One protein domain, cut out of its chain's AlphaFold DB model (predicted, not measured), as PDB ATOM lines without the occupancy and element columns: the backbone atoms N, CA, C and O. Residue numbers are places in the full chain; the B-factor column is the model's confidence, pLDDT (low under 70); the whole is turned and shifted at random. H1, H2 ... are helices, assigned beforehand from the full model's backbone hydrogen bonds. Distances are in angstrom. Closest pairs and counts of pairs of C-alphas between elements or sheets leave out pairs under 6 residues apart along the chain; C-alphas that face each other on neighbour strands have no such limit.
ATOM      1  N   ALA A  87      21.825 -12.669 -45.695       84.25
ATOM      2  CA  ALA A  87      22.527 -12.733 -44.417       84.25
ATOM      3  C   ALA A  87      24.055 -12.647 -44.579       84.25
ATOM      4  O   ALA A  87      24.702 -11.913 -43.829       84.25
ATOM      5  N   ASP A  88      24.628 -13.328 -45.574       84.50
ATOM      6  CA  ASP A  88      26.067 -13.283 -45.864       84.50
ATOM      7  C   ASP A  88      26.494 -11.893 -46.355       84.50
ATOM      8  O   ASP A  88      27.531 -11.370 -45.945       84.50
ATOM      9  N   ILE A  89      25.659 -11.247 -47.177       85.44
ATOM     10  CA  ILE A  89      25.888  -9.875 -47.650       85.44
ATOM     11  C   ILE A  89      25.873  -8.896 -46.469       85.44
ATOM     12  O   ILE A  89      26.760  -8.046 -46.357       85.44
ATOM     13  N   MET A  90      24.897  -9.018 -45.566       86.38
ATOM     14  CA  MET A  90      24.799  -8.154 -44.386       86.38
ATOM     15  C   MET A  90      25.956  -8.369 -43.407       86.38
ATOM     16  O   MET A  90      26.500  -7.394 -42.884       86.38
ATOM     17  N   ALA A  91      26.378  -9.618 -43.193       87.50
ATOM     18  CA  ALA A  91      27.541  -9.937 -42.370       87.50
ATOM     19  C   ALA A  91      28.825  -9.324 -42.951       87.50
ATOM     20  O   ALA A  91      29.614  -8.719 -42.220       87.50
ATOM     21  N   GLU A  92      29.003  -9.397 -44.270       86.62
ATOM     22  CA  GLU A  92      30.148  -8.808 -44.961       86.62
ATOM     23  C   GLU A  92      30.135  -7.271 -44.918       86.62
ATOM     24  O   GLU A  92      31.172  -6.644 -44.692       86.62
ATOM     25  N   ILE A  93      28.969  -6.634 -45.070       86.56
ATOM     26  CA  ILE A  93      28.820  -5.180 -44.891       86.56
ATOM     27  C   ILE A  93      29.184  -4.776 -43.461       86.56
ATOM     28  O   ILE A  93      29.943  -3.825 -43.265       86.56
ATOM     29  N   HIS A  94      28.683  -5.499 -42.457       88.81
ATOM     30  CA  HIS A  94      28.993  -5.212 -41.060       88.81
ATOM     31  C   HIS A  94      30.494  -5.354 -40.785       88.81
ATOM     32  O   HIS A  94      31.102  -4.456 -40.205       88.81
ATOM     33  N   ARG A  95      31.116  -6.428 -41.280       87.88
ATOM     34  CA  ARG A  95      32.559  -6.654 -41.163       87.88
ATOM     35  C   ARG A  95      33.363  -5.511 -41.784       87.88
ATOM     36  O   ARG A  95      34.275  -4.997 -41.138       87.88
ATOM     37  N   ARG A  96      33.023  -5.083 -43.004       86.94
ATOM     38  CA  ARG A  96      33.699  -3.960 -43.678       86.94
ATOM     39  C   ARG A  96      33.540  -2.653 -42.910       86.94
ATOM     40  O   ARG A  96      34.529  -1.958 -42.704       86.94
ATOM     41  N   ASN A  97      32.343  -2.359 -42.409       87.44
ATOM     42  CA  ASN A  97      32.109  -1.168 -41.594       87.44
ATOM     43  C   ASN A  97      32.955  -1.176 -40.317       87.44
ATOM     44  O   ASN A  97      33.572  -0.166 -39.990       87.44
ATOM     45  N   THR A  98      33.050  -2.314 -39.631       89.44
ATOM     46  CA  THR A  98      33.884  -2.445 -38.432       89.44
ATOM     47  C   THR A  98      35.366  -2.231 -38.745       89.44
ATOM     48  O   THR A  98      36.045  -1.502 -38.027       89.44
ATOM     49  N   VAL A  99      35.876  -2.790 -39.847       89.56
ATOM     50  CA  VAL A  99      37.270  -2.566 -40.277       89.56
ATOM     51  C   VAL A  99      37.522  -1.093 -40.611       89.56
ATOM     52  O   VAL A  99      38.542  -0.549 -40.196       89.56
ATOM     53  N   ALA A 100      36.589  -0.431 -41.299       87.75
ATOM     54  CA  ALA A 100      36.693   0.991 -41.620       87.75
ATOM     55  C   ALA A 100      36.764   1.870 -40.361       87.75
ATOM     56  O   ALA A 100      37.590   2.779 -40.295       87.75
ATOM     57  N   GLN A 101      35.930   1.592 -39.355       88.06
ATOM     58  CA  GLN A 101      35.961   2.332 -38.089       88.06
ATOM     59  C   GLN A 101      37.285   2.118 -37.357       88.06
ATOM     60  O   GLN A 101      37.974   3.084 -37.037       88.06
ATOM     61  N   ASN A 102      37.709   0.862 -37.218       91.12
ATOM     62  CA  ASN A 102      38.971   0.529 -36.561       91.12
ATOM     63  C   ASN A 102      40.180   1.178 -37.250       91.12
ATOM     64  O   ASN A 102      41.134   1.565 -36.578       91.12
ATOM     65  N   ALA A 103      40.152   1.311 -38.581       89.88
ATOM     66  CA  ALA A 103      41.203   1.979 -39.342       89.88
ATOM     67  C   ALA A 103      41.265   3.490 -39.052       89.88
ATOM     68  O   ALA A 103      42.352   4.059 -38.995       89.88
ATOM     69  N   ARG A 104      40.114   4.138 -38.834       92.06
ATOM     70  CA  ARG A 104      40.020   5.573 -38.508       92.06
ATOM     71  C   ARG A 104      40.393   5.896 -37.063       92.06
ATOM     72  O   ARG A 104      40.739   7.039 -36.778       92.06
ATOM     73  N   GLU A 105      40.350   4.913 -36.174       92.44
ATOM     74  CA  GLU A 105      40.792   5.045 -34.780       92.44
ATOM     75  C   GLU A 105      42.310   4.901 -34.609       92.44
ATOM     76  O   GLU A 105      42.833   5.216 -33.543       92.44
ATOM     77  N   GLN A 106      43.037   4.454 -35.639       89.56
ATOM     78  CA  GLN A 106      44.495   4.371 -35.573       89.56
ATOM     79  C   GLN A 106      45.143   5.767 -35.632       89.56
ATOM     80  O   GLN A 106      44.616   6.662 -36.304       89.56
ATOM     81  N   PRO A 107      46.327   5.948 -35.012       95.00
ATOM     82  CA  PRO A 107      47.084   7.188 -35.106       95.00
ATOM     83  C   PRO A 107      47.339   7.606 -36.553       95.00
ATOM     84  O   PRO A 107      47.795   6.814 -37.379       95.00
ATOM     85  N   TYR A 108      47.079   8.875 -36.860       91.50
ATOM     86  CA  TYR A 108      47.106   9.381 -38.227       91.50
ATOM     87  C   TYR A 108      47.701  10.786 -38.293       91.50
ATOM     88  O   TYR A 108      47.249  11.700 -37.608       91.50
ATOM     89  N   LYS A 109      48.737  10.968 -39.127       90.56
ATOM     90  CA  LYS A 109      49.436  12.255 -39.342       90.56
ATOM     91  C   LYS A 109      49.807  12.991 -38.035       90.56
ATOM     92  O   LYS A 109      49.730  14.213 -37.964       90.56
ATOM     93  N   GLY A 110      50.216  12.242 -37.006       93.44
ATOM     94  CA  GLY A 110      50.612  12.786 -35.698       93.44
ATOM     95  C   GLY A 110      49.462  13.035 -34.713       93.44
ATOM     96  O   GLY A 110      49.713  13.526 -33.617       93.44
ATOM     97  N   TYR A 111      48.227  12.684 -35.073       93.38
ATOM     98  CA  TYR A 111      47.049  12.736 -34.205       93.38
ATOM     99  C   TYR A 111      46.673  11.334 -33.721       93.38
ATOM    100  O   TYR A 111      47.055  10.340 -34.338       93.38
ATOM    101  N   ALA A 112      45.924  11.257 -32.617       94.88
ATOM    102  CA  ALA A 112      45.519   9.987 -32.012       94.88
ATOM    103  C   ALA A 112      44.565   9.179 -32.905       94.88
ATOM    104  O   ALA A 112      44.633   7.955 -32.904       94.88
ATOM    105  N   SER A 113      43.738   9.857 -33.699       94.25
ATOM    106  CA  SER A 113      42.848   9.242 -34.678       94.25
ATOM    107  C   SER A 113      42.724  10.095 -35.942       94.25
ATOM    108  O   SER A 113      43.075  11.281 -35.972       94.25
ATOM    109  N   TYR A 114      42.162   9.503 -36.993       92.25
ATOM    110  CA  TYR A 114      41.786  10.218 -38.209       92.25
ATOM    111  C   TYR A 114      40.759  11.329 -37.932       92.25
ATOM    112  O   TYR A 114      40.843  12.419 -38.503       92.25
ATOM    113  N   TYR A 115      39.815  11.082 -37.019       91.31
ATOM    114  CA  TYR A 115      38.818  12.073 -36.613       91.31
ATOM    115  C   TYR A 115      39.466  13.278 -35.923       91.31
ATOM    116  O   TYR A 115      39.148  14.415 -36.266       91.31
ATOM    117  N   ASP A 116      40.443  13.061 -35.041       93.50
ATOM    118  CA  ASP A 116      41.164  14.154 -34.375       93.50
ATOM    119  C   ASP A 116      41.930  15.025 -35.369       93.50
ATOM    120  O   ASP A 116      41.896  16.253 -35.277       93.50
ATOM    121  N   TYR A 117      42.565  14.402 -36.366       91.88
ATOM    122  CA  TYR A 117      43.213  15.124 -37.456       91.88
ATOM    123  C   TYR A 117      42.221  16.020 -38.209       91.88
ATOM    124  O   TYR A 117      42.499  17.205 -38.406       91.88
ATOM    125  N   LYS A 118      41.046  15.501 -38.599       88.56
ATOM    126  CA  LYS A 118      40.027  16.300 -39.306       88.56
ATOM    127  C   LYS A 118      39.502  17.446 -38.450       88.56
ATOM    128  O   LYS A 118      39.344  18.558 -38.950       88.56
ATOM    129  N   ASN A 119      39.255  17.184 -37.172       91.19
ATOM    130  CA  ASN A 119      38.731  18.176 -36.244       91.19
ATOM    131  C   ASN A 119      39.753  19.288 -35.962       91.19
ATOM    132  O   ASN A 119      39.370  20.450 -35.843       91.19
ATOM    133  N   ALA A 120      41.043  18.950 -35.893       91.75
ATOM    134  CA  ALA A 120      42.127  19.909 -35.685       91.75
ATOM    135  C   ALA A 120      42.485  20.718 -36.942       91.75
ATOM    136  O   ALA A 120      43.064  21.797 -36.830       91.75
ATOM    137  N   ASN A 121      42.137  20.220 -38.133       88.94
ATOM    138  CA  ASN A 121      42.471  20.843 -39.414       88.94
ATOM    139  C   ASN A 121      41.206  21.162 -40.234       88.94
ATOM    140  O   ASN A 121      41.050  20.663 -41.356       88.94
ATOM    141  N   PRO A 122      40.284  21.994 -39.705       84.81
ATOM    142  CA  PRO A 122      39.065  22.342 -40.417       84.81
ATOM    143  C   PRO A 122      39.407  23.100 -41.706       84.81
ATOM    144  O   PRO A 122      40.153  24.077 -41.693       84.81
ATOM    145  N   GLY A 123      38.858  22.647 -42.834       79.06
ATOM    146  CA  GLY A 123      39.046  23.288 -44.140       79.06
ATOM    147  C   GLY A 123      40.198  22.741 -44.985       79.06
ATOM    148  O   GLY A 123      40.377  23.202 -46.110       79.06
ATOM    149  N   GLN A 124      40.944  21.739 -44.505       79.31
ATOM    150  CA  GLN A 124      41.807  20.966 -45.399       79.31
ATOM    151  C   GLN A 124      40.938  20.206 -46.418       79.31
ATOM    152  O   GLN A 124      39.924  19.617 -46.025       79.31
ATOM    153  N   PRO A 125      41.295  20.217 -47.717       76.56
ATOM    154  CA  PRO A 125      40.578  19.436 -48.712       76.56
ATOM    155  C   PRO A 125      40.654  17.954 -48.335       76.56
ATOM    156  O   PRO A 125      41.736  17.407 -48.140       76.56
ATOM    157  N   TYR A 126      39.496  17.311 -48.211       77.88
ATOM    158  CA  TYR A 126      39.416  15.872 -47.983       77.88
ATOM    159  C   TYR A 126      39.677  15.143 -49.302       77.88
ATOM    160  O   TYR A 126      38.914  15.310 -50.255       77.88
ATOM    161  N   SER A 127      40.737  14.337 -49.354       79.25
ATOM    162  CA  SER A 127      40.885  13.297 -50.370       79.25
ATOM    163  C   SER A 127      40.413  11.971 -49.784       79.25
ATOM    164  O   SER A 127      40.819  11.614 -48.683       79.25
ATOM    165  N   GLU A 128      39.606  11.205 -50.518       75.38
ATOM    166  CA  GLU A 128      39.191   9.853 -50.097       75.38
ATOM    167  C   GLU A 128      40.406   8.938 -49.862       75.38
ATOM    168  O   GLU A 128      40.410   8.096 -48.972       75.38
ATOM    169  N   SER A 129      41.501   9.177 -50.593       76.75
ATOM    170  CA  SER A 129      42.774   8.470 -50.407       76.75
ATOM    171  C   SER A 129      43.460   8.759 -49.071       76.75
ATOM    172  O   SER A 129      44.355   8.015 -48.679       76.75
ATOM    173  N   ASP A 130      43.110   9.862 -48.406       80.94
ATOM    174  CA  ASP A 130      43.618  10.182 -47.074       80.94
ATOM    175  C   ASP A 130      42.851   9.432 -45.978       80.94
ATOM    176  O   ASP A 130      43.333   9.390 -44.845       80.94
ATOM    177  N   ASP A 131      41.693   8.837 -46.277       84.69
ATOM    178  CA  ASP A 131      40.955   8.041 -45.306       84.69
ATOM    179  C   ASP A 131      41.612   6.659 -45.135       84.69
ATOM    180  O   ASP A 131      41.699   5.881 -46.093       84.69
TER     181      ASP A 131
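Overview. This is residues 87 to 131 of the 143 residues of an uncharacterized protein of Lactobacillus coleohominis DSM 14060 (UniProt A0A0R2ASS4). Start at residue 87: you meet a long helix, H1, whose residues 87 to 99 stick out as an arm from a small head, made of the end of H1, the short helix H2, and the loops and tail around it. The tail, residues 121 to 131, folds back after H2. The printed part has 45 residues with two named helices, H1 then H2, and no named strand; its class is all helix. It is loose, with a radius of gyration of the C-alphas of 13.1 A, and spans 39 by 19 by 14 A, the arm making the length.

Arrangement. Look where H1, residues 87 to 104, nears H2, residues 114 to 120: they are close but not clearly touching, their closest C-alphas, of Arg 104 and Tyr 114, 5.0 A apart. They run the same way at a steep tilt of 45 degrees. In H1 and H2 every O i to N i+4 pair is within hydrogen-bond range.

Along the chain. Find C-alpha 87 at (22.527, -12.733, -44.417); from there H1 runs 26.0 A to C-alpha 104. H2 runs 10.0 A from C-alpha 114 to C-alpha 120 at (42.127, 19.909, -35.685).

Size, cuts and confidence. The C-alphas farthest apart, of Ala 87 and Gly 123, are 39.6 A apart. The printed part has no cut, the link H1 to H2 is short, and no printed residue is under 70 in pLDDT.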